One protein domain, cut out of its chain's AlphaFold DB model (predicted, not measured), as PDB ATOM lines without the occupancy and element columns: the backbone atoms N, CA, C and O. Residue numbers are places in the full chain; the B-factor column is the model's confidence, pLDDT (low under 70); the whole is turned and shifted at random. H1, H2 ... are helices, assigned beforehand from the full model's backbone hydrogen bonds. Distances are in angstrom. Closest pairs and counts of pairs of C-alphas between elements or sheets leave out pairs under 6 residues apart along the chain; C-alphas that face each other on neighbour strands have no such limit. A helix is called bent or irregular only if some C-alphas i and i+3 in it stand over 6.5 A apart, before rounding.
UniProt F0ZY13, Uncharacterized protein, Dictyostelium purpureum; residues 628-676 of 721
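AT A GLANCE: This is residues 628 to 676 of the 721 residues of an uncharacterized protein of Dictyostelium purpureum (UniProt F0ZY13). A helical hairpin with unequal arms: the long helix H1 makes most of the length, and the shorter H2 folds back alongside residues 647 to 655 of it. Ahead of H1, residues 629 to 635 stick out as a free tail that lengthens the whole beyond the hairpin. The printed part has 49 residues with two named helices, H1 then H2, and no named strand; its class is all helix. The whole is only just extended, close to loose, with a radius of gyration of the C-alphas of 14.9 A, and it spans 49 by 19 by 7 A.

HOW THE PARTS SIT: The longest helix is H1, residues 636 to 655, and H2, residues 661 to 675, touches it with 6 pairs of C-alphas within 8 A. H1 touches H2 with residues 647 to 655 alone. The closest C-alphas of the two are those of Tyr 651 and Tyr 671, 6.7 A apart. Their lines stand at a shallow tilt of 6 degrees and they run opposite ways, a helical hairpin, with centres 15.0 A apart. In H2 every O i to N i+4 pair is within hydrogen-bond range; in H1 15 of 16 are.

IN THESE COORDINATES: H1 runs 28.7 A from C-alpha 636 at (-37.203, 22.228, -15.015) to C-alpha 655 at (-42.369, 16.635, 12.687). H2 runs 21.0 A from C-alpha 661 at (-40.190, 23.019, 21.043) to C-alpha 675 at (-36.946, 27.207, 0.762). Neither helix is bent.

THE WHOLE: The two C-alphas farthest apart are those of Glu 631 and Asn 660, at 48.9 A. The printed part has no cut, and the 5 residues between H1 and H2 form a tight link. Residues 629 to 635 stand free. The mean pLDDT of the printed part is 77.3; residues 628 to 641, of which 636 to 641 belong to H1, are under 70.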
ATOM      1  N   ILE A 628     -44.134  26.132 -20.526       57.75
ATOM      2  CA  ILE A 628     -43.364  25.001 -21.040       57.75
ATOM      3  C   ILE A 628     -42.919  25.318 -22.473       57.75
ATOM      4  O   ILE A 628     -43.514  24.860 -23.448       57.75
ATOM      5  N   ASP A 629     -41.829  26.078 -22.603       57.34
ATOM      6  CA  ASP A 629     -41.065  26.125 -23.854       57.34
ATOM      7  C   ASP A 629     -40.673  24.680 -24.242       57.34
ATOM      8  O   ASP A 629     -39.963  24.008 -23.478       57.34
ATOM      9  N   PRO A 630     -41.163  24.145 -25.379       60.41
ATOM     10  CA  PRO A 630     -41.104  22.717 -25.668       60.41
ATOM     11  C   PRO A 630     -39.692  22.178 -25.927       60.41
ATOM     12  O   PRO A 630     -39.543  20.946 -25.927       60.41
ATOM     13  N   GLU A 631     -38.696  23.047 -26.139       59.59
ATOM     14  CA  GLU A 631     -37.288  22.669 -26.328       59.59
ATOM     15  C   GLU A 631     -36.440  22.794 -25.049       59.59
ATOM     16  O   GLU A 631     -35.503  22.012 -24.884       59.59
ATOM     17  N   THR A 632     -36.780  23.689 -24.108       57.19
ATOM     18  CA  THR A 632     -35.968  23.930 -22.892       57.19
ATOM     19  C   THR A 632     -36.628  23.502 -21.574       57.19
ATOM     20  O   THR A 632     -35.936  23.091 -20.643       57.19
ATOM     21  N   SER A 633     -37.961  23.544 -21.465       53.09
ATOM     22  CA  SER A 633     -38.653  23.550 -20.164       53.09
ATOM     23  C   SER A 633     -39.221  22.198 -19.701       53.09
ATOM     24  O   SER A 633     -39.789  22.117 -18.608       53.09
ATOM     25  N   LYS A 634     -39.092  21.119 -20.487       52.22
ATOM     26  CA  LYS A 634     -39.750  19.820 -20.207       52.22
ATOM     27  C   LYS A 634     -39.308  19.098 -18.929       52.22
ATOM     28  O   LYS A 634     -39.997  18.171 -18.515       52.22
ATOM     29  N   PHE A 635     -38.199  19.513 -18.321       53.09
ATOM     30  CA  PHE A 635     -37.729  18.980 -17.039       53.09
ATOM     31  C   PHE A 635     -37.894  20.010 -15.917       53.09
ATOM     32  O   PHE A 635     -38.630  19.744 -14.972       53.09
ATOM     33  N   SER A 636     -37.332  21.216 -16.079       59.31
ATOM     34  CA  SER A 636     -37.203  22.228 -15.015       59.31
ATOM     35  C   SER A 636     -38.447  22.440 -14.140       59.31
ATOM     36  O   SER A 636     -38.324  22.344 -12.926       59.31
ATOM     37  N   ILE A 637     -39.634  22.704 -14.699       61.19
ATOM     38  CA  ILE A 637     -40.809  23.045 -13.869       61.19
ATOM     39  C   ILE A 637     -41.291  21.835 -13.051       61.19
ATOM     40  O   ILE A 637     -41.564  21.962 -11.859       61.19
ATOM     41  N   LEU A 638     -41.384  20.655 -13.672       58.25
ATOM     42  CA  LEU A 638     -41.866  19.448 -12.992       58.25
ATOM     43  C   LEU A 638     -40.824  18.909 -11.999       58.25
ATOM     44  O   LEU A 638     -41.186  18.447 -10.922       58.25
ATOM     45  N   GLU A 639     -39.542  19.015 -12.340       63.53
ATOM     46  CA  GLU A 639     -38.410  18.681 -11.474       63.53
ATOM     47  C   GLU A 639     -38.335  19.618 -10.258       63.53
ATOM     48  O   GLU A 639     -38.119  19.141  -9.147       63.53
ATOM     49  N   THR A 640     -38.630  20.915 -10.420       66.81
ATOM     50  CA  THR A 640     -38.801  21.850  -9.295       66.81
ATOM     51  C   THR A 640     -39.977  21.446  -8.404       66.81
ATOM     52  O   THR A 640     -39.783  21.312  -7.201       66.81
ATOM     53  N   PHE A 641     -41.163  21.151  -8.954       67.06
ATOM     54  CA  PHE A 641     -42.303  20.685  -8.143       67.06
ATOM     55  C   PHE A 641     -42.021  19.370  -7.397       67.06
ATOM     56  O   PHE A 641     -42.440  19.217  -6.249       67.06
ATOM     57  N   LEU A 642     -41.310  18.426  -8.023       71.94
ATOM     58  CA  LEU A 642     -40.893  17.180  -7.376       71.94
ATOM     59  C   LEU A 642     -39.895  17.461  -6.245       71.94
ATOM     60  O   LEU A 642     -40.121  17.017  -5.124       71.94
ATOM     61  N   LYS A 643     -38.865  18.273  -6.499       76.00
ATOM     62  CA  LYS A 643     -37.863  18.679  -5.504       76.00
ATOM     63  C   LYS A 643     -38.468  19.466  -4.335       76.00
ATOM     64  O   LYS A 643     -38.061  19.283  -3.192       76.00
ATOM     65  N   ASP A 644     -39.463  20.312  -4.591       74.25
ATOM     66  CA  ASP A 644     -40.185  21.034  -3.543       74.25
ATOM     67  C   ASP A 644     -41.065  20.098  -2.709       74.25
ATOM     68  O   ASP A 644     -41.097  20.227  -1.483       74.25
ATOM     69  N   SER A 645     -41.699  19.105  -3.341       74.50
ATOM     70  CA  SER A 645     -42.419  18.034  -2.647       74.50
ATOM     71  C   SER A 645     -41.477  17.139  -1.826       74.50
ATOM     72  O   SER A 645     -41.836  16.741  -0.720       74.50
ATOM     73  N   GLU A 646     -40.274  16.838  -2.322       80.12
ATOM     74  CA  GLU A 646     -39.246  16.072  -1.605       80.12
ATOM     75  C   GLU A 646     -38.703  16.839  -0.393       80.12
ATOM     76  O   GLU A 646     -38.666  16.278   0.703       80.12
ATOM     77  N   THR A 647     -38.368  18.131  -0.540       83.75
ATOM     78  CA  THR A 647     -38.049  19.000   0.608       83.75
ATOM     79  C   THR A 647     -39.209  19.005   1.605       83.75
ATOM     80  O   THR A 647     -38.985  18.771   2.789       83.75
ATOM     81  N   PHE A 648     -40.452  19.222   1.158       82.00
ATOM     82  CA  PHE A 648     -41.602  19.251   2.064       82.00
ATOM     83  C   PHE A 648     -41.747  17.946   2.857       82.00
ATOM     84  O   PHE A 648     -41.869  17.999   4.077       82.00
ATOM     85  N   HIS A 649     -41.664  16.781   2.206       81.44
ATOM     86  CA  HIS A 649     -41.755  15.490   2.895       81.44
ATOM     87  C   HIS A 649     -40.595  15.246   3.869       81.44
ATOM     88  O   HIS A 649     -40.840  14.867   5.012       81.44
ATOM     89  N   LYS A 650     -39.354  15.559   3.475       86.38
ATOM     90  CA  LYS A 650     -38.159  15.482   4.335       86.38
ATOM     91  C   LYS A 650     -38.335  16.225   5.668       86.38
ATOM     92  O   LYS A 650     -37.902  15.719   6.701       86.38
ATOM     93  N   TYR A 651     -38.956  17.406   5.656       88.88
ATOM     94  CA  TYR A 651     -39.231  18.169   6.880       88.88
ATOM     95  C   TYR A 651     -40.532  17.732   7.571       88.88
ATOM     96  O   TYR A 651     -40.567  17.642   8.796       88.88
ATOM     97  N   TYR A 652     -41.580  17.377   6.822       83.94
ATOM     98  CA  TYR A 652     -42.843  16.887   7.381       83.94
ATOM     99  C   TYR A 652     -42.666  15.590   8.188       83.94
ATOM    100  O   TYR A 652     -43.193  15.474   9.293       83.94
ATOM    101  N   ASP A 653     -41.870  14.641   7.695       82.38
ATOM    102  CA  ASP A 653     -41.583  13.392   8.411       82.38
ATOM    103  C   ASP A 653     -40.748  13.655   9.682       82.38
ATOM    104  O   ASP A 653     -40.899  12.959  10.694       82.38
ATOM    105  N   GLY A 654     -39.942  14.725   9.689       81.69
ATOM    106  CA  GLY A 654     -39.246  15.233  10.875       81.69
ATOM    107  C   GLY A 654     -40.197  15.632  12.010       81.69
ATOM    108  O   GLY A 654     -39.937  15.279  13.161       81.69
ATOM    109  N   LEU A 655     -41.346  16.249  11.697       81.81
ATOM    110  CA  LEU A 655     -42.369  16.635  12.687       81.81
ATOM    111  C   LEU A 655     -42.893  15.446  13.506       81.81
ATOM    112  O   LEU A 655     -43.302  15.629  14.649       81.81
ATOM    113  N   SER A 656     -42.858  14.228  12.955       78.69
ATOM    114  CA  SER A 656     -43.301  13.019  13.666       78.69
ATOM    115  C   SER A 656     -42.318  12.511  14.732       78.69
ATOM    116  O   SER A 656     -42.692  11.667  15.544       78.69
ATOM    117  N   ASN A 657     -41.079  13.019  14.740       80.62
ATOM    118  CA  ASN A 657     -39.990  12.566  15.615       80.62
ATOM    119  C   ASN A 657     -39.561  13.612  16.662       80.62
ATOM    120  O   ASN A 657     -38.707  13.314  17.495       80.62
ATOM    121  N   ILE A 658     -40.135  14.819  16.622       86.69
ATOM    122  CA  ILE A 658     -39.835  15.915  17.551       86.69
ATOM    123  C   ILE A 658     -40.478  15.667  18.921       86.69
ATOM    124  O   ILE A 658     -41.654  15.315  19.012       86.69
ATOM    125  N   ASN A 659     -39.719  15.908  19.994       81.56
ATOM    126  CA  ASN A 659     -40.159  15.715  21.380       81.56
ATOM    127  C   ASN A 659     -40.211  17.017  22.203       81.56
ATOM    128  O   ASN A 659     -40.706  17.001  23.332       81.56
ATOM    129  N   ASN A 660     -39.705  18.137  21.680       88.62
ATOM    130  CA  ASN A 660     -39.705  19.440  22.356       88.62
ATOM    131  C   ASN A 660     -39.775  20.619  21.365       88.62
ATOM    132  O   ASN A 660     -39.603  20.457  20.160       88.62
ATOM    133  N   ASN A 661     -40.032  21.825  21.879       81.94
ATOM    134  CA  ASN A 661     -40.190  23.019  21.043       81.94
ATOM    135  C   ASN A 661     -38.871  23.512  20.418       81.94
ATOM    136  O   ASN A 661     -38.918  24.172  19.387       81.94
ATOM    137  N   GLU A 662     -37.711  23.208  21.007       88.69
ATOM    138  CA  GLU A 662     -36.410  23.650  20.479       88.69
ATOM    139  C   GLU A 662     -36.069  22.897  19.184       88.69
ATOM    140  O   GLU A 662     -35.691  23.511  18.189       88.69
ATOM    141  N   GLU A 663     -36.316  21.584  19.156       88.25
ATOM    142  CA  GLU A 663     -36.263  20.753  17.944       88.25
ATOM    143  C   GLU A 663     -37.280  21.203  16.876       88.25
ATOM    144  O   GLU A 663     -37.000  21.098  15.681       88.25
ATOM    145  N   LEU A 664     -38.449  21.721  17.279       86.25
ATOM    146  CA  LEU A 664     -39.459  22.242  16.350       86.25
ATOM    147  C   LEU A 664     -39.017  23.551  15.686       86.25
ATOM    148  O   LEU A 664     -39.082  23.652  14.464       86.25
ATOM    149  N   GLU A 665     -38.548  24.525  16.466       88.00
ATOM    150  CA  GLU A 665     -38.063  25.812  15.944       88.00
ATOM    151  C   GLU A 665     -36.801  25.629  15.078       88.00
ATOM    152  O   GLU A 665     -36.664  26.277  14.041       88.00
ATOM    153  N   ASP A 666     -35.911  24.691  15.427       92.06
ATOM    154  CA  ASP A 666     -34.764  24.289  14.597       92.06
ATOM    155  C   ASP A 666     -35.201  23.639  13.268       92.06
ATOM    156  O   ASP A 666     -34.662  23.965  12.207       92.06
ATOM    157  N   LEU A 667     -36.214  22.764  13.285       91.12
ATOM    158  CA  LEU A 667     -36.737  22.141  12.066       91.12
ATOM    159  C   LEU A 667     -37.469  23.146  11.161       91.12
ATOM    160  O   LEU A 667     -37.283  23.103   9.942       91.12
ATOM    161  N   ILE A 668     -38.245  24.069  11.742       85.88
ATOM    162  CA  ILE A 668     -38.873  25.193  11.028       85.88
ATOM    163  C   ILE A 668     -37.782  26.067  10.404       85.88
ATOM    164  O   ILE A 668     -37.771  26.236   9.187       85.88
ATOM    165  N   SER A 669     -36.805  26.517  11.197       90.31
ATOM    166  CA  SER A 669     -35.677  27.334  10.726       90.31
ATOM    167  C   SER A 669     -34.926  26.672   9.567       90.31
ATOM    168  O   SER A 669     -34.547  27.335   8.603       90.31
ATOM    169  N   LYS A 670     -34.724  25.350   9.612       91.19
ATOM    170  CA  LYS A 670     -34.082  24.599   8.522       91.19
ATOM    171  C   LYS A 670     -34.945  24.508   7.262       91.19
ATOM    172  O   LYS A 670     -34.380  24.541   6.173       91.19
ATOM    173  N   TYR A 671     -36.269  24.406   7.387       89.25
ATOM    174  CA  TYR A 671     -37.171  24.481   6.235       89.25
ATOM    175  C   TYR A 671     -37.154  25.883   5.612       89.25
ATOM    176  O   TYR A 671     -36.994  25.996   4.399       89.25
ATOM    177  N   GLU A 672     -37.248  26.939   6.431       89.94
ATOM    178  CA  GLU A 672     -37.187  28.335   5.973       89.94
ATOM    179  C   GLU A 672     -35.919  28.606   5.156       89.94
ATOM    180  O   GLU A 672     -35.996  29.039   4.006       89.94
ATOM    181  N   ASN A 673     -34.753  28.255   5.709       92.06
ATOM    182  CA  ASN A 673     -33.457  28.450   5.054       92.06
ATOM    183  C   ASN A 673     -33.259  27.574   3.795       92.06
ATOM    184  O   ASN A 673     -32.475  27.947   2.925       92.06
ATOM    185  N   GLU A 674     -33.933  26.423   3.661       90.25
ATOM    186  CA  GLU A 674     -33.855  25.581   2.448       90.25
ATOM    187  C   GLU A 674     -34.846  26.005   1.344       90.25
ATOM    188  O   GLU A 674     -34.677  25.628   0.180       90.25
ATOM    189  N   LYS A 675     -35.883  26.777   1.688       85.75
ATOM    190  CA  LYS A 675     -36.946  27.207   0.762       85.75
ATOM    191  C   LYS A 675     -37.001  28.717   0.507       85.75
ATOM    192  O   LYS A 675     -37.815  29.127  -0.313       85.75
ATOM    193  N   ASP A 676     -36.147  29.502   1.164       85.81
ATOM    194  CA  ASP A 676     -36.104  30.973   1.102       85.81
ATOM    195  C   ASP A 676     -37.479  31.615   1.387       85.81
ATOM    196  O   ASP A 676     -37.929  32.557   0.736       85.81
TER     197      ASP A 676